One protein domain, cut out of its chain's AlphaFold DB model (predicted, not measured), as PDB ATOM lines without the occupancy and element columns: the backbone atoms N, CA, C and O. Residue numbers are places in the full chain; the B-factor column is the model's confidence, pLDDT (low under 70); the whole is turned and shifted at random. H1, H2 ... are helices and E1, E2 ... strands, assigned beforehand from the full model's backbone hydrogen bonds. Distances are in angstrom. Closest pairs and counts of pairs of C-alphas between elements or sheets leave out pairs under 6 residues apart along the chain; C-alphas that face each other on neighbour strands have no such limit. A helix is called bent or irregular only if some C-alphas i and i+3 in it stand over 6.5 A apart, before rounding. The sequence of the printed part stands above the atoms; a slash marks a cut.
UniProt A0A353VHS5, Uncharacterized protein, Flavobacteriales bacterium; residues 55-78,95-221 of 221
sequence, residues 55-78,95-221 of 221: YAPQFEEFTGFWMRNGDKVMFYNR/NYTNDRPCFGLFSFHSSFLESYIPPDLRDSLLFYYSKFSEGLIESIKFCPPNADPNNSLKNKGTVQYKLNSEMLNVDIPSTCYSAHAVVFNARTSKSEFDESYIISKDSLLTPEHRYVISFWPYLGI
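What this domain is: This is residues 55 to 78 and 95 to 221 of the 221 residues of an uncharacterized protein of Flavobacteriales bacterium (UniProt A0A353VHS5). A twisted sheet of six strands has one long, kinked helix, H1, across one face, with H3 packed on H1 and H2 near H3. The far ends of E4, E6 and E5 reach away from the helices along the longest axis. The 151 printed residues hold H1 E1 H2 H3 E2 E3 E4 E5 E6 along the chain, class mixed; the sheet's order is E1 E2 E3 E4 E6 E5, antiparallel throughout. The whole is compact, radius of gyration of the C-alphas 15.9 A, spanning 48 by 33 by 32 A.

Where its parts are: The strands are E1, residues 103 to 105; E2, 137 to 143; E3, 158 to 163; E4, 176 to 184, 25.5 A; E6, 209 to 217, 26.3 A, ending at C-alpha 217 (-22.193, 29.908, -38.474); and E5, 199 to 206, 22.1 A. H1, residues 56 to 76, 29.0 A, begins at C-alpha 56 (-21.889, 53.081, -56.412); H2 is 110 to 116 and H3 119 to 129. H1 and H3 are irregular: C-alphas 68 and 71 are 7.7 A apart, 120 and 123 7.1 A.

How they stand to each other: E2 E3 E4 form a meander, each strand the antiparallel neighbour of the one before; N 141 and O 160 are 2.8 A apart, N 161 and O 182 2.8 A. E1 and E5 are edge strands: N 103 to O 142 of E2 is 2.8 A, N 201 to O 213 of E6 2.9 A. E4 and E6 pair at N 179 and O 214, 2.8 A. H1 is on the sheet in two layers, a helix on one face, at a height of 8.5 A, across the strands at 64 degrees to E3 on the local plane. H1 and H3 touch, closest C-alphas Phe 62 and Tyr 128, 5.6 A, at a shallow tilt of 20 degrees, opposite ways. O i to N i+4 pairs within hydrogen-bond range number 15 of 17 in H1, 2 of 3 in H2, 5 of 7 in H3.

The domain as a whole: The C-alphas farthest apart, those of Asp 120 and Pro 173, are 47.9 A apart. Residues 79 to 94 are not printed; C-alphas 78 and 95 are 15.0 A apart. The links E2 to E3, E3 to E4 and E4 to E5 are long. Mean pLDDT of the printed part is 79.6, with residues 165 to 176, 187 to 197 and 217 to 221 among those under 70.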
ATOM      1  N   TYR A  55     -25.994  53.238 -55.243       94.88
ATOM      2  CA  TYR A  55     -25.071  54.083 -54.476       94.88
ATOM      3  C   TYR A  55     -23.598  54.004 -54.910       94.88
ATOM      4  O   TYR A  55     -22.730  54.593 -54.258       94.88
ATOM      5  N   ALA A  56     -23.274  53.284 -55.989       93.94
ATOM      6  CA  ALA A  56     -21.889  53.081 -56.412       93.94
ATOM      7  C   ALA A  56     -21.087  54.397 -56.589       93.94
ATOM      8  O   ALA A  56     -19.987  54.479 -56.033       93.94
ATOM      9  N   PRO A  57     -21.611  55.455 -57.248       95.06
ATOM     10  CA  PRO A  57     -20.899  56.734 -57.363       95.06
ATOM     11  C   PRO A  57     -20.647  57.418 -56.010       95.06
ATOM     12  O   PRO A  57     -19.591  58.007 -55.781       95.06
ATOM     13  N   GLN A  58     -21.601  57.327 -55.081       95.75
ATOM     14  CA  GLN A  58     -21.496  57.912 -53.747       95.75
ATOM     15  C   GLN A  58     -20.402  57.215 -52.935       95.75
ATOM     16  O   GLN A  58     -19.653  57.886 -52.226       95.75
ATOM     17  N   PHE A  59     -20.255  55.891 -53.070       95.94
ATOM     18  CA  PHE A  59     -19.138  55.166 -52.463       95.94
ATOM     19  C   PHE A  59     -17.784  55.613 -53.022       95.94
ATOM     20  O   PHE A  59     -16.854  55.797 -52.239       95.94
ATOM     21  N   GLU A  60     -17.658  55.861 -54.330       94.88
ATOM     22  CA  GLU A  60     -16.411  56.382 -54.913       94.88
ATOM     23  C   GLU A  60     -16.039  57.754 -54.350       94.88
ATOM     24  O   GLU A  60     -14.904  57.978 -53.920       94.88
ATOM     25  N   GLU A  61     -17.007  58.667 -54.297       95.56
ATOM     26  CA  GLU A  61     -16.802  59.994 -53.732       95.56
ATOM     27  C   GLU A  61     -16.440  59.941 -52.243       95.56
ATOM     28  O   GLU A  61     -15.511  60.633 -51.801       95.56
ATOM     29  N   PHE A  62     -17.143  59.102 -51.477       96.25
ATOM     30  CA  PHE A  62     -16.917  58.966 -50.046       96.25
ATOM     31  C   PHE A  62     -15.556  58.325 -49.759       96.25
ATOM     32  O   PHE A  62     -14.812  58.804 -48.903       96.25
ATOM     33  N   THR A  63     -15.152  57.331 -50.553       96.69
ATOM     34  CA  THR A  63     -13.802  56.756 -50.497       96.69
ATOM     35  C   THR A  63     -12.764  57.814 -50.818       96.69
ATOM     36  O   THR A  63     -11.768  57.925 -50.109       96.69
ATOM     37  N   GLY A  64     -13.018  58.669 -51.810       95.31
ATOM     38  CA  GLY A  64     -12.162  59.809 -52.109       95.31
ATOM     39  C   GLY A  64     -11.929  60.720 -50.898       95.31
ATOM     40  O   GLY A  64     -10.800  61.165 -50.682       95.31
ATOM     41  N   PHE A  65     -12.956  60.982 -50.080       95.94
ATOM     42  CA  PHE A  65     -12.791  61.735 -48.831       95.94
ATOM     43  C   PHE A  65     -11.810  61.042 -47.879       95.94
ATOM     44  O   PHE A  65     -10.866  61.685 -47.413       95.94
ATOM     45  N   TRP A  66     -11.992  59.744 -47.622       94.94
ATOM     46  CA  TRP A  66     -11.144  58.984 -46.700       94.94
ATOM     47  C   TRP A  66      -9.719  58.822 -47.209       94.94
ATOM     48  O   TRP A  66      -8.773  58.972 -46.445       94.94
ATOM     49  N   MET A  67      -9.540  58.634 -48.509       94.12
ATOM     50  CA  MET A  67      -8.217  58.548 -49.118       94.12
ATOM     51  C   MET A  67      -7.443  59.870 -49.040       94.12
ATOM     52  O   MET A  67      -6.220  59.849 -48.937       94.12
ATOM     53  N   ARG A  68      -8.129  61.022 -49.068       94.88
ATOM     54  CA  ARG A  68      -7.492  62.344 -48.928       94.88
ATOM     55  C   ARG A  68      -7.243  62.745 -47.476       94.88
ATOM     56  O   ARG A  68      -6.281  63.456 -47.204       94.88
ATOM     57  N   ASN A  69      -8.123  62.339 -46.561       95.00
ATOM     58  CA  ASN A  69      -8.176  62.901 -45.210       95.00
ATOM     59  C   ASN A  69      -7.950  61.880 -44.088       95.00
ATOM     60  O   ASN A  69      -7.796  62.278 -42.934       95.00
ATOM     61  N   GLY A  70      -7.916  60.584 -44.396       90.19
ATOM     62  CA  GLY A  70      -7.833  59.507 -43.413       90.19
ATOM     63  C   GLY A  70      -6.603  59.618 -42.516       90.19
ATOM     64  O   GLY A  70      -6.732  59.512 -41.301       90.19
ATOM     65  N   ASP A  71      -5.441  59.967 -43.075       89.44
ATOM     66  CA  ASP A  71      -4.216  60.196 -42.295       89.44
ATOM     67  C   ASP A  71      -4.357  61.358 -41.305       89.44
ATOM     68  O   ASP A  71      -3.864  61.289 -40.178       89.44
ATOM     69  N   LYS A  72      -5.067  62.423 -41.697       91.69
ATOM     70  CA  LYS A  72      -5.331  63.572 -40.825       91.69
ATOM     71  C   LYS A  72      -6.275  63.195 -39.686       91.69
ATOM     72  O   LYS A  72      -6.009  63.556 -38.542       91.69
ATOM     73  N   VAL A  73      -7.336  62.439 -39.980       89.44
ATOM     74  CA  VAL A  73      -8.247  61.891 -38.961       89.44
ATOM     75  C   VAL A  73      -7.480  60.972 -38.011       89.44
ATOM     76  O   VAL A  73      -7.572  61.118 -36.795       89.44
ATOM     77  N   MET A  74      -6.651  60.074 -38.538       85.69
ATOM     78  CA  MET A  74      -5.792  59.206 -37.735       85.69
ATOM     79  C   MET A  74      -4.862  60.000 -36.822       85.69
ATOM     80  O   MET A  74      -4.783  59.705 -35.635       85.69
ATOM     81  N   PHE A  75      -4.161  61.003 -37.359       86.25
ATOM     82  CA  PHE A  75      -3.233  61.837 -36.596       86.25
ATOM     83  C   PHE A  75      -3.935  62.616 -35.483       86.25
ATOM     84  O   PHE A  75      -3.431  62.648 -34.365       86.25
ATOM     85  N   TYR A  76      -5.111  63.182 -35.762       85.38
ATOM     86  CA  TYR A  76      -5.927  63.890 -34.770       85.38
ATOM     87  C   TYR A  76      -6.269  63.018 -33.553       85.38
ATOM     88  O   TYR A  76      -6.312  63.510 -32.428       85.38
ATOM     89  N   ASN A  77      -6.437  61.713 -33.771       80.12
ATOM     90  CA  ASN A  77      -6.756  60.737 -32.731       80.12
ATOM     91  C   ASN A  77      -5.522  60.028 -32.136       80.12
ATOM     92  O   ASN A  77      -5.667  59.121 -31.315       80.12
ATOM     93  N   ARG A  78      -4.290  60.397 -32.529       75.69
ATOM     94  CA  ARG A  78      -3.073  59.856 -31.903       75.69
ATOM     95  C   ARG A  78      -2.861  60.520 -30.546       75.69
ATOM     96  O   ARG A  78      -2.558  61.707 -30.458       75.69
ATOM     97  N   ASN A  95     -18.058  53.992 -31.104       58.69
ATOM     98  CA  ASN A  95     -16.663  53.724 -30.771       58.69
ATOM     99  C   ASN A  95     -15.808  53.982 -32.004       58.69
ATOM    100  O   ASN A  95     -16.299  53.949 -33.131       58.69
ATOM    101  N   TYR A  96     -14.540  54.327 -31.794       70.25
ATOM    102  CA  TYR A  96     -13.531  54.259 -32.843       70.25
ATOM    103  C   TYR A  96     -12.466  53.283 -32.357       70.25
ATOM    104  O   TYR A  96     -12.250  53.165 -31.147       70.25
ATOM    105  N   THR A  97     -11.819  52.568 -33.265       68.38
ATOM    106  CA  THR A  97     -10.657  51.742 -32.925       68.38
ATOM    107  C   THR A  97      -9.438  52.264 -33.657       68.38
ATOM    108  O   THR A  97      -9.504  52.689 -34.811       68.38
ATOM    109  N   ASN A  98      -8.307  52.250 -32.959       67.00
ATOM    110  CA  ASN A  98      -6.995  52.395 -33.567       67.00
ATOM    111  C   ASN A  98      -6.351  51.009 -33.596       67.00
ATOM    112  O   ASN A  98      -5.393  50.724 -32.870       67.00
ATOM    113  N   ASP A  99      -6.941  50.128 -34.401       62.91
ATOM    114  CA  ASP A  99      -6.361  48.827 -34.708       62.91
ATOM    115  C   ASP A  99      -5.221  49.089 -35.668       62.91
ATOM    116  O   ASP A  99      -5.413  49.068 -36.884       62.91
ATOM    117  N   ARG A 100      -4.064  49.451 -35.100       71.44
ATOM    118  CA  ARG A 100      -2.858  49.823 -35.840       71.44
ATOM    119  C   ARG A 100      -2.731  49.013 -37.131       71.44
ATOM    120  O   ARG A 100      -3.006  47.818 -37.136       71.44
ATOM    121  N   PRO A 101      -2.103  49.572 -38.156       76.06
ATOM    122  CA  PRO A 101      -2.029  50.986 -38.519       76.06
ATOM    123  C   PRO A 101      -3.346  51.531 -39.117       76.06
ATOM    124  O   PRO A 101      -3.287  52.432 -39.941       76.06
ATOM    125  N   CYS A 102      -4.520  51.023 -38.735       83.06
ATOM    126  CA  CYS A 102      -5.816  51.429 -39.281       83.06
ATOM    127  C   CYS A 102      -6.663  52.232 -38.283       83.06
ATOM    128  O   CYS A 102      -6.482  52.165 -37.068       83.06
ATOM    129  N   PHE A 103      -7.639  52.957 -38.819       85.38
ATOM    130  CA  PHE A 103      -8.662  53.683 -38.080       85.38
ATOM    131  C   PHE A 103     -10.043  53.119 -38.399       85.38
ATOM    132  O   PHE A 103     -10.394  52.993 -39.568       85.38
ATOM    133  N   GLY A 104     -10.829  52.796 -37.378       85.12
ATOM    134  CA  GLY A 104     -12.229  52.396 -37.514       85.12
ATOM    135  C   GLY A 104     -13.153  53.398 -36.834       85.12
ATOM    136  O   GLY A 104     -12.880  53.764 -35.703       85.12
ATOM    137  N   LEU A 105     -14.242  53.812 -37.478       83.50
ATOM    138  CA  LEU A 105     -15.303  54.677 -36.952       83.50
ATOM    139  C   LEU A 105     -16.620  53.894 -37.002       83.50
ATOM    140  O   LEU A 105     -17.076  53.548 -38.087       83.50
ATOM    141  N   PHE A 106     -17.231  53.597 -35.856       77.19
ATOM    142  CA  PHE A 106     -18.362  52.657 -35.765       77.19
ATOM    143  C   PHE A 106     -19.747  53.314 -35.721       77.19
ATOM    144  O   PHE A 106     -20.749  52.623 -35.576       77.19
ATOM    145  N   SER A 107     -19.804  54.644 -35.797       77.81
ATOM    146  CA  SER A 107     -21.054  55.398 -35.834       77.81
ATOM    147  C   SER A 107     -20.834  56.771 -36.465       77.81
ATOM    148  O   SER A 107     -19.767  57.363 -36.311       77.81
ATOM    149  N   PHE A 108     -21.866  57.301 -37.121       75.62
ATOM    150  CA  PHE A 108     -21.918  58.678 -37.627       75.62
ATOM    151  C   PHE A 108     -22.755  59.616 -36.739       75.62
ATOM    152  O   PHE A 108     -23.116  60.713 -37.159       75.62
ATOM    153  N   HIS A 109     -23.063  59.218 -35.498       76.19
ATOM    154  CA  HIS A 109     -23.795  60.070 -34.558       76.19
ATOM    155  C   HIS A 109     -23.047  61.390 -34.300       76.19
ATOM    156  O   HIS A 109     -21.833  61.388 -34.089       76.19
ATOM    157  N   SER A 110     -23.763  62.517 -34.263       68.81
ATOM    158  CA  SER A 110     -23.161  63.859 -34.200       68.81
ATOM    159  C   SER A 110     -22.145  64.003 -33.068       68.81
ATOM    160  O   SER A 110     -20.984  64.285 -33.346       68.81
ATOM    161  N   SER A 111     -22.538  63.697 -31.825       72.38
ATOM    162  CA  SER A 111     -21.672  63.748 -30.630       72.38
ATOM    163  C   SER A 111     -20.371  62.947 -30.771       72.38
ATOM    164  O   SER A 111     -19.337  63.296 -30.197       72.38
ATOM    165  N   PHE A 112     -20.410  61.875 -31.559       74.94
ATOM    166  CA  PHE A 112     -19.259  61.039 -31.834       74.94
ATOM    167  C   PHE A 112     -18.334  61.692 -32.864       74.94
ATOM    168  O   PHE A 112     -17.134  61.828 -32.624       74.94
ATOM    169  N   LEU A 113     -18.900  62.195 -33.964       81.06
ATOM    170  CA  LEU A 113     -18.147  62.967 -34.949       81.06
ATOM    171  C   LEU A 113     -17.472  64.184 -34.311       81.06
ATOM    172  O   LEU A 113     -16.364  64.539 -34.710       81.06
ATOM    173  N   GLU A 114     -18.086  64.788 -33.287       78.88
ATOM    174  CA  GLU A 114     -17.484  65.944 -32.628       78.88
ATOM    175  C   GLU A 114     -16.183  65.648 -31.899       78.88
ATOM    176  O   GLU A 114     -15.290  66.496 -31.842       78.88
ATOM    177  N   SER A 115     -16.091  64.438 -31.362       78.56
ATOM    178  CA  SER A 115     -14.982  64.011 -30.525       78.56
ATOM    179  C   SER A 115     -13.808  63.474 -31.346       78.56
ATOM    180  O   SER A 115     -12.667  63.586 -30.903       78.56
ATOM    181  N   TYR A 116     -14.071  62.910 -32.533       81.31
ATOM    182  CA  TYR A 116     -13.093  62.081 -33.257       81.31
ATOM    183  C   TYR A 116     -12.800  62.522 -34.689       81.31
ATOM    184  O   TYR A 116     -11.836  62.048 -35.291       81.31
ATOM    185  N   ILE A 117     -13.587  63.439 -35.247       88.56
ATOM    186  CA  ILE A 117     -13.317  64.018 -36.561       88.56
ATOM    187  C   ILE A 117     -12.828  65.456 -36.365       88.56
ATOM    188  O   ILE A 117     -13.495  66.225 -35.663       88.56
ATOM    189  N   PRO A 118     -11.690  65.847 -36.978       91.50
ATOM    190  CA  PRO A 118     -11.225  67.229 -36.961       91.50
ATOM    191  C   PRO A 118     -12.358  68.194 -37.336       91.50
ATOM    192  O   PRO A 118     -13.068  67.919 -38.308       91.50
ATOM    193  N   PRO A 119     -12.546  69.313 -36.606       91.56
ATOM    194  CA  PRO A 119     -13.662  70.225 -36.852       91.56
ATOM    195  C   PRO A 119     -13.770  70.684 -38.310       91.56
ATOM    196  O   PRO A 119     -14.866  70.756 -38.850       91.56
ATOM    197  N   ASP A 120     -12.635  70.906 -38.974       94.75
ATOM    198  CA  ASP A 120     -12.571  71.343 -40.370       94.75
ATOM    199  C   ASP A 120     -12.938  70.253 -41.394       94.75
ATOM    200  O   ASP A 120     -13.194  70.556 -42.556       94.75
ATOM    201  N   LEU A 121     -12.984  68.985 -40.977       95.19
ATOM    202  CA  LEU A 121     -13.374  67.851 -41.817       95.19
ATOM    203  C   LEU A 121     -14.796  67.353 -41.542       95.19
ATOM    204  O   LEU A 121     -15.327  66.577 -42.337       95.19
ATOM    205  N   ARG A 122     -15.408  67.770 -40.428       91.62
ATOM    206  CA  ARG A 122     -16.691  67.238 -39.951       91.62
ATOM    207  C   ARG A 122     -17.825  67.482 -40.943       91.62
ATOM    208  O   ARG A 122     -18.504  66.534 -41.328       91.62
ATOM    209  N   ASP A 123     -17.982  68.720 -41.400       92.25
ATOM    210  CA  ASP A 123     -19.056  69.090 -42.330       92.25
ATOM    211  C   ASP A 123     -18.869  68.418 -43.692       92.25
ATOM    212  O   ASP A 123     -19.830  67.963 -44.307       92.25
ATOM    213  N   SER A 124     -17.615  68.281 -44.135       94.25
ATOM    214  CA  SER A 124     -17.295  67.551 -45.362       94.25
ATOM    215  C   SER A 124     -17.654  66.071 -45.239       94.25
ATOM    216  O   SER A 124     -18.280  65.520 -46.140       94.25
ATOM    217  N   LEU A 125     -17.300  65.424 -44.123       93.25
ATOM    218  CA  LEU A 125     -17.665  64.032 -43.864       93.25
ATOM    219  C   LEU A 125     -19.190  63.849 -43.887       93.25
ATOM    220  O   LEU A 125     -19.683  62.935 -44.546       93.25
ATOM    221  N   LEU A 126     -19.922  64.737 -43.206       90.62
ATOM    222  CA  LEU A 126     -21.384  64.720 -43.155       90.62
ATOM    223  C   LEU A 126     -22.017  64.948 -44.527       90.62
ATOM    224  O   LEU A 126     -22.978  64.263 -44.859       90.62
ATOM    225  N   PHE A 127     -21.459  65.840 -45.345       94.00
ATOM    226  CA  PHE A 127     -21.916  66.061 -46.715       94.00
ATOM    227  C   PHE A 127     -21.800  64.804 -47.587       94.00
ATOM    228  O   PHE A 127     -22.700  64.517 -48.372       94.00
ATOM    229  N   TYR A 128     -20.705  64.043 -47.474       95.00
ATOM    230  CA  TYR A 128     -20.582  62.781 -48.212       95.00
ATOM    231  C   TYR A 128     -21.511  61.702 -47.645       95.00
ATOM    232  O   TYR A 128     -22.150  60.989 -48.417       95.00
ATOM    233  N   TYR A 129     -21.642  61.612 -46.317       91.94
ATOM    234  CA  TYR A 129     -22.541  60.656 -45.665       91.94
ATOM    235  C   TYR A 129     -24.024  60.923 -45.978       91.94
ATOM    236  O   TYR A 129     -24.779  59.986 -46.215       91.94
ATOM    237  N   SER A 130     -24.448  62.188 -46.076       92.19
ATOM    238  CA  SER A 130     -25.845  62.554 -46.355       92.19
ATOM    239  C   SER A 130     -26.325  62.174 -47.760       92.19
ATOM    240  O   SER A 130     -27.497  62.360 -48.074       92.19
ATOM    241  N   LYS A 131     -25.431  61.692 -48.633       94.38
ATOM    242  CA  LYS A 131     -25.788  61.187 -49.968       94.38
ATOM    243  C   LYS A 131     -26.321  59.754 -49.941       94.38
ATOM    244  O   LYS A 131     -26.826  59.292 -50.961       94.38
ATOM    245  N   PHE A 132     -26.198  59.065 -48.811       91.00
ATOM    246  CA  PHE A 132     -26.759  57.739 -48.581       91.00
ATOM    247  C   PHE A 132     -28.096  57.847 -47.839       91.00
ATOM    248  O   PHE A 132     -28.372  58.857 -47.190       91.00
ATOM    249  N   SER A 133     -28.923  56.800 -47.900       87.19
ATOM    250  CA  SER A 133     -30.045  56.673 -46.963       87.19
ATOM    251  C   SER A 133     -29.535  56.704 -45.523       87.19
ATOM    252  O   SER A 133     -28.487  56.127 -45.214       87.19
ATOM    253  N   GLU A 134     -30.286  57.362 -44.642       83.69
ATOM    254  CA  GLU A 134     -29.961  57.419 -43.218       83.69
ATOM    255  C   GLU A 134     -29.767  56.005 -42.655       83.69
ATOM    256  O   GLU A 134     -30.573  55.107 -42.896       83.69
ATOM    257  N   GLY A 135     -28.659  55.794 -41.940       80.81
ATOM    258  CA  GLY A 135     -28.344  54.508 -41.325       80.81
ATOM    259  C   GLY A 135     -27.816  53.429 -42.276       80.81
ATOM    260  O   GLY A 135     -27.460  52.364 -41.783       80.81
ATOM    261  N   LEU A 136     -27.699  53.679 -43.590       88.38
ATOM    262  CA  LEU A 136     -27.195  52.681 -44.545       88.38
ATOM    263  C   LEU A 136     -25.760  52.238 -44.233       88.38
ATOM    264  O   LEU A 136     -25.452  51.050 -44.292       88.38
ATOM    265  N   ILE A 137     -24.870  53.187 -43.937       89.69
ATOM    266  CA  ILE A 137     -23.495  52.895 -43.524       89.69
ATOM    267  C   ILE A 137     -23.447  52.945 -41.998       89.69
ATOM    268  O   ILE A 137     -23.664  54.003 -41.403       89.69
ATOM    269  N   GLU A 138     -23.138  51.807 -41.379       85.31
ATOM    270  CA  GLU A 138     -22.986  51.686 -39.926       85.31
ATOM    271  C   GLU A 138     -21.619  52.182 -39.479       85.31
ATOM    272  O   GLU A 138     -21.491  52.955 -38.532       85.31
ATOM    273  N   SER A 139     -20.582  51.710 -40.167       86.00
ATOM    274  CA  SER A 139     -19.204  51.958 -39.787       86.00
ATOM    275  C   SER A 139     -18.291  52.049 -40.988       86.00
ATOM    276  O   SER A 139     -18.618  51.622 -42.098       86.00
ATOM    277  N   ILE A 140     -17.108  52.590 -40.741       90.50
ATOM    278  CA  ILE A 140     -16.023  52.609 -41.699       90.50
ATOM    279  C   ILE A 140     -14.714  52.188 -41.049       90.50
ATOM    280  O   ILE A 140     -14.447  52.504 -39.896       90.50
ATOM    281  N   LYS A 141     -13.869  51.508 -41.815       89.19
ATOM    282  CA  LYS A 141     -12.463  51.283 -41.517       89.19
ATOM    283  C   LYS A 141     -11.610  51.845 -42.647       89.19
ATOM    284  O   LYS A 141     -11.847  51.541 -43.810       89.19
ATOM    285  N   PHE A 142     -10.615  52.645 -42.298       91.62
ATOM    286  CA  PHE A 142      -9.591  53.166 -43.190       91.62
ATOM    287  C   PHE A 142      -8.230  52.615 -42.771       91.62
ATOM    288  O   PHE A 142      -7.861  52.683 -41.599       91.62
ATOM    289  N   CYS A 143      -7.464  52.118 -43.733       89.50
ATOM    290  CA  CYS A 143      -6.068  51.759 -43.544       89.50
ATOM    291  C   CYS A 143      -5.212  52.511 -44.574       89.50
ATOM    292  O   CYS A 143      -5.527  52.472 -45.765       89.50
ATOM    293  N   PRO A 144      -4.110  53.162 -44.171       89.62
ATOM    294  CA  PRO A 144      -3.193  53.798 -45.108       89.62
ATOM    295  C   PRO A 144      -2.486  52.778 -46.035       89.62
ATOM    296  O   PRO A 144      -2.677  51.560 -45.937       89.62
ATOM    297  N   PRO A 145      -1.664  53.230 -46.995       89.38
ATOM    298  CA  PRO A 145      -0.836  52.324 -47.789       89.38
ATOM    299  C   PRO A 145       0.049  51.429 -46.907       89.38
ATOM    300  O   PRO A 145       0.595  51.880 -45.900       89.38
ATOM    301  N   ASN A 146       0.214  50.159 -47.291       82.81
ATOM    302  CA  ASN A 146       0.965  49.121 -46.554       82.81
ATOM    303  C   ASN A 146       0.459  48.774 -45.141       82.81
ATOM    304  O   ASN A 146       1.100  47.982 -44.452       82.81
ATOM    305  N   ALA A 147      -0.660  49.351 -44.703       84.62
ATOM    306  CA  ALA A 147      -1.179  49.155 -43.357       84.62
ATOM    307  C   ALA A 147      -2.081  47.920 -43.218       84.62
ATOM    308  O   ALA A 147      -2.077  47.261 -42.180       84.62
ATOM    309  N   ASP A 148      -2.829  47.603 -44.270       79.94
ATOM    310  CA  ASP A 148      -3.703  46.438 -44.329       79.94
ATOM    311  C   ASP A 148      -2.956  45.246 -44.962       79.94
ATOM    312  O   ASP A 148      -2.507  45.357 -46.110       79.94
ATOM    313  N   PRO A 149      -2.802  44.100 -44.266       73.94
ATOM    314  CA  PRO A 149      -2.180  42.907 -44.846       73.94
ATOM    315  C   PRO A 149      -2.962  42.361 -46.049       73.94
ATOM    316  O   PRO A 149      -2.376  41.718 -46.923       73.94
ATOM    317  N   ASN A 150      -4.260  42.658 -46.129       72.88
ATOM    318  CA  ASN A 150      -5.126  42.272 -47.234       72.88
ATOM    319  C   ASN A 150      -5.142  43.310 -48.358       72.88
ATOM    320  O   ASN A 150      -5.906  43.165 -49.299       72.88
ATOM    321  N   ASN A 151      -4.304  44.343 -48.330       77.12
ATOM    322  CA  ASN A 151      -4.268  45.353 -49.381       77.12
ATOM    323  C   ASN A 151      -3.922  44.755 -50.764       77.12
ATOM    324  O   ASN A 151      -2.900  44.078 -50.935       77.12
ATOM    325  N   SER A 152      -4.760  45.012 -51.777       73.06
ATOM    326  CA  SER A 152      -4.502  44.559 -53.150       73.06
ATOM    327  C   SER A 152      -3.412  45.369 -53.853       73.06
ATOM    328  O   SER A 152      -2.658  44.805 -54.646       73.06
ATOM    329  N   LEU A 153      -3.279  46.659 -53.529       77.75
ATOM    330  CA  LEU A 153      -2.289  47.576 -54.092       77.75
ATOM    331  C   LEU A 153      -1.526  48.269 -52.964       77.75
ATOM    332  O   LEU A 153      -1.984  49.254 -52.395       77.75
ATOM    333  N   LYS A 154      -0.311  47.792 -52.683       74.88
ATOM    334  CA  LYS A 154       0.543  48.277 -51.581       74.88
ATOM    335  C   LYS A 154       0.753  49.802 -51.544       74.88
ATOM    336  O   LYS A 154       0.995  50.360 -50.479       74.88
ATOM    337  N   ASN A 155       0.656  50.480 -52.689       81.31
ATOM    338  CA  ASN A 155       0.819  51.931 -52.824       81.31
ATOM    339  C   ASN A 155      -0.464  52.753 -52.581       81.31
ATOM    340  O   ASN A 155      -0.389  53.978 -52.557       81.31
ATOM    341  N   LYS A 156      -1.623  52.114 -52.407       85.06
ATOM    342  CA  LYS A 156      -2.903  52.755 -52.081       85.06
ATOM    343  C   LYS A 156      -3.387  52.245 -50.719       85.06
ATOM    344  O   LYS A 156      -3.074  51.127 -50.341       85.06
ATOM    345  N   GLY A 157      -4.119  53.053 -49.959       89.31
ATOM    346  CA  GLY A 157      -4.811  52.601 -48.742       89.31
ATOM    347  C   GLY A 157      -6.009  51.691 -49.036       89.31
ATOM    348  O   GLY A 157      -6.340  51.463 -50.200       89.31
ATOM    349  N   THR A 158      -6.657  51.186 -47.988       92.56
ATOM    350  CA  THR A 158      -7.922  50.440 -48.064       92.56
ATOM    351  C   THR A 158      -9.017  51.175 -47.299       92.56
ATOM    352  O   THR A 158      -8.760  51.859 -46.304       92.56
ATOM    353  N   VAL A 159     -10.248  51.062 -47.792       93.75
ATOM    354  CA  VAL A 159     -11.443  51.585 -47.121       93.75
ATOM    355  C   VAL A 159     -12.499  50.494 -47.113       93.75
ATOM    356  O   VAL A 159     -12.748  49.869 -48.140       93.75
ATOM    357  N   GLN A 160     -13.126  50.261 -45.970       92.69
ATOM    358  CA  GLN A 160     -14.227  49.321 -45.821       92.69
ATOM    359  C   GLN A 160     -15.394  50.009 -45.128       92.69
ATOM    360  O   GLN A 160     -15.232  50.524 -44.029       92.69
ATOM    361  N   TYR A 161     -16.572  49.952 -45.737       92.88
ATOM    362  CA  TYR A 161     -17.829  50.402 -45.153       92.88
ATOM    363  C   TYR A 161     -18.633  49.188 -44.719       92.88
ATOM    364  O   TYR A 161     -18.921  48.330 -45.553       92.88
ATOM    365  N   LYS A 162     -19.010  49.109 -43.443       90.25
ATOM    366  CA  LYS A 162     -20.007  48.139 -42.985       90.25
ATOM    367  C   LYS A 162     -21.390  48.706 -43.266       90.25
ATOM    368  O   LYS A 162     -21.673  49.848 -42.899       90.25
ATOM    369  N   LEU A 163     -22.229  47.916 -43.919       89.38
ATOM    370  CA  LEU A 163     -23.580  48.315 -44.284       89.38
ATOM    371  C   LEU A 163     -24.577  47.760 -43.274       89.38
ATOM    372  O   LEU A 163     -24.456  46.606 -42.856       89.38
ATOM    373  N   ASN A 164     -25.588  48.561 -42.959       81.44
ATOM    374  CA  ASN A 164     -26.787  48.112 -42.276       81.44
ATOM    375  C   ASN A 164     -27.680  47.435 -43.312       81.44
ATOM    376  O   ASN A 164     -28.633  48.008 -43.838       81.44
ATOM    377  N   SER A 165     -27.300  46.229 -43.706       62.59
ATOM    378  CA  SER A 165     -28.251  45.340 -44.345       62.59
ATOM    379  C   SER A 165     -29.166  44.852 -43.233       62.59
ATOM    380  O   SER A 165     -28.710  44.083 -42.382       62.59
ATOM    381  N   GLU A 166     -30.428  45.289 -43.224       52.62
ATOM    382  CA  GLU A 166     -31.467  44.594 -42.466       52.62
ATOM    383  C   GLU A 166     -31.235  43.095 -42.660       52.62
ATOM    384  O   GLU A 166     -31.042  42.654 -43.798       52.62
ATOM    385  N   MET A 167     -31.153  42.337 -41.558       42.06
ATOM    386  CA  MET A 167     -31.208  40.880 -41.600       42.06
ATOM    387  C   MET A 167     -32.385  40.539 -42.507       42.06
ATOM    388  O   MET A 167     -33.540  40.639 -42.093       42.06
ATOM    389  N   LEU A 168     -32.107  40.195 -43.767       39.56
ATOM    390  CA  LEU A 168     -33.101  39.565 -44.604       39.56
ATOM    391  C   LEU A 168     -33.501  38.356 -43.772       39.56
ATOM    392  O   LEU A 168     -32.640  37.549 -43.424       39.56
ATOM    393  N   ASN A 169     -34.769  38.285 -43.368       37.34
ATOM    394  CA  ASN A 169     -35.355  37.057 -42.852       37.34
ATOM    395  C   ASN A 169     -35.334  36.076 -44.017       37.34
ATOM    396  O   ASN A 169     -36.301  35.890 -44.748       37.34
ATOM    397  N   VAL A 170     -34.158  35.533 -44.263       42.72
ATOM    398  CA  VAL A 170     -34.005  34.332 -45.028       42.72
ATOM    399  C   VAL A 170     -34.529  33.258 -44.096       42.72
ATOM    400  O   VAL A 170     -34.097  33.184 -42.944       42.72
ATOM    401  N   ASP A 171     -35.412  32.407 -44.599       42.38
ATOM    402  CA  ASP A 171     -35.688  31.094 -44.014       42.38
ATOM    403  C   ASP A 171     -34.427  30.204 -44.117       42.38
ATOM    404  O   ASP A 171     -34.433  29.110 -44.678       42.38
ATOM    405  N   ILE A 172     -33.291  30.700 -43.631       47.97
ATOM    406  CA  ILE A 172     -32.127  29.903 -43.288       47.97
ATOM    407  C   ILE A 172     -32.410  29.460 -41.853       47.97
ATOM    408  O   ILE A 172     -32.792  30.302 -41.032       47.97
ATOM    409  N   PRO A 173     -32.265  28.167 -41.511       46.88
ATOM    410  CA  PRO A 173     -32.342  27.751 -40.113       46.88
ATOM    411  C   PRO A 173     -31.457  28.692 -39.293       46.88
ATOM    412  O   PRO A 173     -30.365  29.006 -39.749       46.88
ATOM    413  N   SER A 174     -31.952  29.181 -38.156       55.03
ATOM    414  CA  SER A 174     -31.441  30.252 -37.274       55.03
ATOM    415  C   SER A 174     -29.974  30.112 -36.803       55.03
ATOM    416  O   SER A 174     -29.687  30.135 -35.611       55.03
ATOM    417  N   THR A 175     -29.043  29.918 -37.730       63.66
ATOM    418  CA  THR A 175     -27.734  29.281 -37.528       63.66
ATOM    419  C   THR A 175     -26.616  30.015 -38.259       63.66
ATOM    420  O   THR A 175     -25.488  29.551 -38.239       63.66
ATOM    421  N   CYS A 176     -26.874  31.157 -38.903       68.88
ATOM    422  CA  CYS A 176     -25.840  31.942 -39.576       68.88
ATOM    423  C   CYS A 176     -26.044  33.439 -39.339       68.88
ATOM    424  O   CYS A 176     -27.171  33.933 -39.364       68.88
ATOM    425  N   TYR A 177     -24.946  34.165 -39.177       72.50
ATOM    426  CA  TYR A 177     -24.923  35.619 -39.256       72.50
ATOM    427  C   TYR A 177     -24.490  36.058 -40.649       72.50
ATOM    428  O   TYR A 177     -23.626  35.419 -41.250       72.50
ATOM    429  N   SER A 178     -25.047  37.170 -41.129       78.81
ATOM    430  CA  SER A 178     -24.601  37.837 -42.349       78.81
ATOM    431  C   SER A 178     -24.000  39.209 -42.042       78.81
ATOM    432  O   SER A 178     -24.462  39.935 -41.162       78.81
ATOM    433  N   ALA A 179     -22.965  39.583 -42.793       82.12
ATOM    434  CA  ALA A 179     -22.473  40.952 -42.870       82.12
ATOM    435  C   ALA A 179     -22.346  41.390 -44.319       82.12
ATOM    436  O   ALA A 179     -21.964  40.619 -45.199       82.12
ATOM    437  N   HIS A 180     -22.626  42.668 -44.534       89.19
ATOM    438  CA  HIS A 180     -22.577  43.309 -45.831       89.19
ATOM    439  C   HIS A 180     -21.577  44.462 -45.768       89.19
ATOM    440  O   HIS A 180     -21.566  45.238 -44.809       89.19
ATOM    441  N   ALA A 181     -20.709  44.562 -46.773       91.44
ATOM    442  CA  ALA A 181     -19.680  45.590 -46.804       91.44
ATOM    443  C   ALA A 181     -19.359  46.069 -48.220       91.44
ATOM    444  O   ALA A 181     -19.355  45.280 -49.161       91.44
ATOM    445  N   VAL A 182     -19.009  47.346 -48.360       94.06
ATOM    446  CA  VAL A 182     -18.321  47.851 -49.559       94.06
ATOM    447  C   VAL A 182     -16.844  48.000 -49.235       94.06
ATOM    448  O   VAL A 182     -16.494  48.652 -48.254       94.06
ATOM    449  N   VAL A 183     -15.977  47.403 -50.052       93.50
ATOM    450  CA  VAL A 183     -14.522  47.443 -49.860       93.50
ATOM    451  C   VAL A 183     -13.821  48.077 -51.054       93.50
ATOM    452  O   VAL A 183     -14.114  47.765 -52.208       93.50
ATOM    453  N   PHE A 184     -12.866  48.949 -50.757       93.94
ATOM    454  CA  PHE A 184     -11.945  49.583 -51.689       93.94
ATOM    455  C   PHE A 184     -10.543  49.012 -51.492       93.94
ATOM    456  O   PHE A 184     -10.007  49.051 -50.380       93.94
ATOM    457  N   ASN A 185      -9.935  48.541 -52.583       85.62
ATOM    458  CA  ASN A 185      -8.529  48.122 -52.635       85.62
ATOM    459  C   ASN A 185      -8.097  47.086 -51.561       85.62
ATOM    460  O   ASN A 185      -6.918  46.955 -51.228       85.62
ATOM    461  N   ALA A 186      -9.041  46.309 -51.036       76.88
ATOM    462  CA  ALA A 186      -8.766  45.146 -50.205       76.88
ATOM    463  C   ALA A 186      -8.972  43.874 -51.035       76.88
ATOM    464  O   ALA A 186      -9.917  43.765 -51.819       76.88
ATOM    465  N   ARG A 187      -8.094  42.892 -50.846       69.75
ATOM    466  CA  ARG A 187      -8.307  41.519 -51.282       69.75
ATOM    467  C   ARG A 187      -9.535  41.026 -50.539       69.75
ATOM    468  O   ARG A 187      -9.480  40.759 -49.342       69.75
ATOM    469  N   THR A 188     -10.628  40.881 -51.269       64.62
ATOM    470  CA  THR A 188     -11.674  39.947 -50.892       64.62
ATOM    471  C   THR A 188     -11.045  38.586 -51.099       64.62
ATOM    472  O   THR A 188     -10.929  38.074 -52.213       64.62
ATOM    473  N   SER A 189     -10.431  38.050 -50.051       52.41
ATOM    474  CA  SER A 189      -9.928  36.701 -50.146       52.41
ATOM    475  C   SER A 189     -11.125  35.827 -50.530       52.41
ATOM    476  O   SER A 189     -12.128  35.775 -49.819       52.41
ATOM    477  N   LYS A 190     -11.030  35.129 -51.671       45.88
ATOM    478  CA  LYS A 190     -11.679  33.824 -51.830       45.88
ATOM    479  C   LYS A 190     -11.039  32.919 -50.785       45.88
ATOM    480  O   LYS A 190     -10.165  32.119 -51.087       45.88
ATOM    481  N   SER A 191     -11.358  33.163 -49.533       41.38
ATOM    482  CA  SER A 191     -10.872  32.388 -48.426       41.38
ATOM    483  C   SER A 191     -12.079  31.686 -47.873       41.38
ATOM    484  O   SER A 191     -12.834  32.238 -47.077       41.38
ATOM    485  N   GLU A 192     -12.216  30.439 -48.276       38.53
ATOM    486  CA  GLU A 192     -12.500  29.425 -47.279       38.53
ATOM    487  C   GLU A 192     -11.303  29.474 -46.305       38.53
ATOM    488  O   GLU A 192     -10.292  28.811 -46.510       38.53
ATOM    489  N   PHE A 193     -11.310  30.419 -45.354       40.22
ATOM    490  CA  PHE A 193     -10.348  30.396 -44.254       40.22
ATOM    491  C   PHE A 193     -10.854  29.303 -43.318       40.22
ATOM    492  O   PHE A 193     -11.839  29.503 -42.606       40.22
ATOM    493  N   ASP A 194     -10.173  28.157 -43.355       42.75
ATOM    494  CA  ASP A 194     -10.439  26.978 -42.520       42.75
ATOM    495  C   ASP A 194     -10.464  27.295 -41.013       42.75
ATOM    496  O   ASP A 194     -11.052  26.558 -40.231       42.75
ATOM    497  N   GLU A 195      -9.868  28.411 -40.587       43.03
ATOM    498  CA  GLU A 195      -9.747  28.748 -39.167       43.03
ATOM    499  C   GLU A 195     -10.881  29.636 -38.627       43.03
ATOM    500  O   GLU A 195     -11.003  29.778 -37.413       43.03
ATOM    501  N   SER A 196     -11.727  30.232 -39.484       53.75
ATOM    502  CA  SER A 196     -12.754  31.190 -39.031       53.75
ATOM    503  C   SER A 196     -14.189  30.902 -39.478       53.75
ATOM    504  O   SER A 196     -15.073  31.671 -39.116       53.75
ATOM    505  N   TYR A 197     -14.455  29.833 -40.241       64.44
ATOM    506  CA  TYR A 197     -15.793  29.473 -40.765       64.44
ATOM    507  C   TYR A 197     -16.545  30.614 -41.491       64.44
ATOM    508  O   TYR A 197     -17.755  30.537 -41.702       64.44
ATOM    509  N   ILE A 198     -15.844  31.685 -41.883       74.12
ATOM    510  CA  ILE A 198     -16.430  32.821 -42.598       74.12
ATOM    511  C   ILE A 198     -16.348  32.521 -44.090       74.12
ATOM    512  O   ILE A 198     -15.255  32.428 -44.648       74.12
ATOM    513  N   ILE A 199     -17.498  32.429 -44.750       78.19
ATOM    514  CA  ILE A 199     -17.596  32.238 -46.197       78.19
ATOM    515  C   ILE A 199     -18.134  33.526 -46.804       78.19
ATOM    516  O   ILE A 199     -19.123  34.079 -46.332       78.19
ATOM    517  N   SER A 200     -17.479  34.029 -47.847       83.88
ATOM    518  CA  SER A 200     -17.861  35.291 -48.482       83.88
ATOM    519  C   SER A 200     -18.034  35.142 -49.984       83.88
ATOM    520  O   SER A 200     -17.366  34.334 -50.627       83.88
ATOM    521  N   LYS A 201     -18.906  35.972 -50.552       86.50
ATOM    522  CA  LYS A 201     -18.970  36.226 -51.990       86.50
ATOM    523  C   LYS A 201     -18.950  37.722 -52.246       86.50
ATOM    524  O   LYS A 201     -19.398  38.504 -51.409       86.50
ATOM    525  N   ASP A 202     -18.466  38.110 -53.416       89.94
ATOM    526  CA  ASP A 202     -18.420  39.508 -53.819       89.94
ATOM    527  C   ASP A 202     -18.933  39.728 -55.243       89.94
ATOM    528  O   ASP A 202     -19.039  38.799 -56.047       89.94
ATOM    529  N   SER A 203     -19.297  40.976 -55.515       90.31
ATOM    530  CA  SER A 203     -19.575  41.492 -56.848       90.31
ATOM    531  C   SER A 203     -18.782  42.772 -57.069       90.31
ATOM    532  O   SER A 203     -18.539  43.546 -56.139       90.31
ATOM    533  N   LEU A 204     -18.392  43.021 -58.320       91.50
ATOM    534  CA  LEU A 204     -17.833  44.311 -58.712       91.50
ATOM    535  C   LEU A 204     -18.923  45.381 -58.567       91.50
ATOM    536  O   LEU A 204     -19.980  45.248 -59.177       91.50
ATOM    537  N   LEU A 205     -18.662  46.403 -57.754       90.81
ATOM    538  CA  LEU A 205     -19.535  47.570 -57.605       90.81
ATOM    539  C   LEU A 205     -19.083  48.679 -58.559       90.81
ATOM    540  O   LEU A 205     -19.876  49.210 -59.327       90.81
ATOM    541  N   THR A 206     -17.780  48.962 -58.553       89.62
ATOM    542  CA  THR A 206     -17.078  49.810 -59.528       89.62
ATOM    543  C   THR A 206     -15.706  49.195 -59.815       89.62
ATOM    544  O   THR A 206     -15.335  48.244 -59.126       89.62
ATOM    545  N   PRO A 207     -14.910  49.680 -60.789       87.69
ATOM    546  CA  PRO A 207     -13.582  49.122 -61.057       87.69
ATOM    547  C   PRO A 207     -12.668  49.020 -59.825       87.69
ATOM    548  O   PRO A 207     -11.821  48.130 -59.777       87.69
ATOM    549  N   GLU A 208     -12.848  49.897 -58.830       87.19
ATOM    550  CA  GLU A 208     -12.034  49.922 -57.607       87.19
ATOM    551  C   GLU A 208     -12.780  49.452 -56.338       87.19
ATOM    552  O   GLU A 208     -12.139  49.271 -55.299       87.19
ATOM    553  N   HIS A 209     -14.098  49.205 -56.410       92.62
ATOM    554  CA  HIS A 209     -14.919  48.780 -55.269       92.62
ATOM    555  C   HIS A 209     -15.585  47.418 -55.476       92.62
ATOM    556  O   HIS A 209     -16.102  47.096 -56.549       92.62
ATOM    557  N   ARG A 210     -15.655  46.634 -54.401       92.94
ATOM    558  CA  ARG A 210     -16.419  45.381 -54.336       92.94
ATOM    559  C   ARG A 210     -17.537  45.509 -53.309       92.94
ATOM    560  O   ARG A 210     -17.310  46.043 -52.227       92.94
ATOM    561  N   TYR A 211     -18.710  44.970 -53.627       92.81
ATOM    562  CA  TYR A 211     -19.759  44.704 -52.646       92.81
ATOM    563  C   TYR A 211     -19.621  43.255 -52.170       92.81
ATOM    564  O   TYR A 211     -19.683  42.333 -52.980       92.81
ATOM    565  N   VAL A 212     -19.402  43.068 -50.872       90.69
ATOM    566  CA  VAL A 212     -19.122  41.789 -50.219       90.69
ATOM    567  C   VAL A 212     -20.283  41.398 -49.316       90.69
ATOM    568  O   VAL A 212     -20.792  42.224 -48.555       90.69
ATOM    569  N   ILE A 213     -20.658  40.125 -49.383       87.19
ATOM    570  CA  ILE A 213     -21.561  39.464 -48.444       87.19
ATOM    571  C   ILE A 213     -20.770  38.344 -47.773       87.19
ATOM    572  O   ILE A 213     -20.240  37.469 -48.459       87.19
ATOM    573  N   SER A 214     -20.708  38.369 -46.447       84.06
ATOM    574  CA  SER A 214     -20.003  37.390 -45.619       84.06
ATOM    575  C   SER A 214     -20.984  36.682 -44.698       84.06
ATOM    576  O   SER A 214     -21.864  37.324 -44.131       84.06
ATOM    577  N   PHE A 215     -20.824  35.371 -44.546       80.38
ATOM    578  CA  PHE A 215     -21.615  34.511 -43.673       80.38
ATOM    579  C   PHE A 215     -20.699  33.777 -42.704       80.38
ATOM    580  O   PHE A 215     -19.617  33.353 -43.100       80.38
ATOM    581  N   TRP A 216     -21.137  33.590 -41.463       76.06
ATOM    582  CA  TRP A 216     -20.490  32.680 -40.515       76.06
ATOM    583  C   TRP A 216     -21.529  31.949 -39.664       76.06
ATOM    584  O   TRP A 216     -22.582  32.527 -39.367       76.06
ATOM    585  N   PRO A 217     -21.261  30.692 -39.271       69.69
ATOM    586  CA  PRO A 217     -22.193  29.908 -38.474       69.69
ATOM    587  C   PRO A 217     -22.352  30.487 -37.057       69.69
ATOM    588  O   PRO A 217     -21.410  31.005 -36.452       69.69
ATOM    589  N   TYR A 218     -23.562  30.389 -36.510       65.56
ATOM    590  CA  TYR A 218     -23.881  30.652 -35.111       65.56
ATOM    591  C   TYR A 218     -23.490  29.426 -34.289       65.56
ATOM    592  O   TYR A 218     -24.198  28.423 -34.280       65.56
ATOM    593  N   LEU A 219     -22.365  29.514 -33.583       60.41
ATOM    594  CA  LEU A 219     -21.841  28.401 -32.785       60.41
ATOM    595  C   LEU A 219     -22.445  28.310 -31.367       60.41
ATOM    596  O   LEU A 219     -22.042  27.445 -30.597       60.41
ATOM    597  N   GLY A 220     -23.414  29.169 -31.014       48.62
ATOM    598  CA  GLY A 220     -24.205  29.040 -29.780       48.62
ATOM    599  C   GLY A 220     -23.450  29.181 -28.453       48.62
ATOM    600  O   GLY A 220     -23.903  28.605 -27.464       48.62
ATOM    601  N   ILE A 221     -22.330  29.913 -28.431       42.22
ATOM    602  CA  ILE A 221     -21.505  30.147 -27.228       42.22
ATOM    603  C   ILE A 221     -22.046  31.320 -26.407       42.22
ATOM    604  O   ILE A 221     -22.300  32.386 -27.013       42.22
TER     605      ILE A 221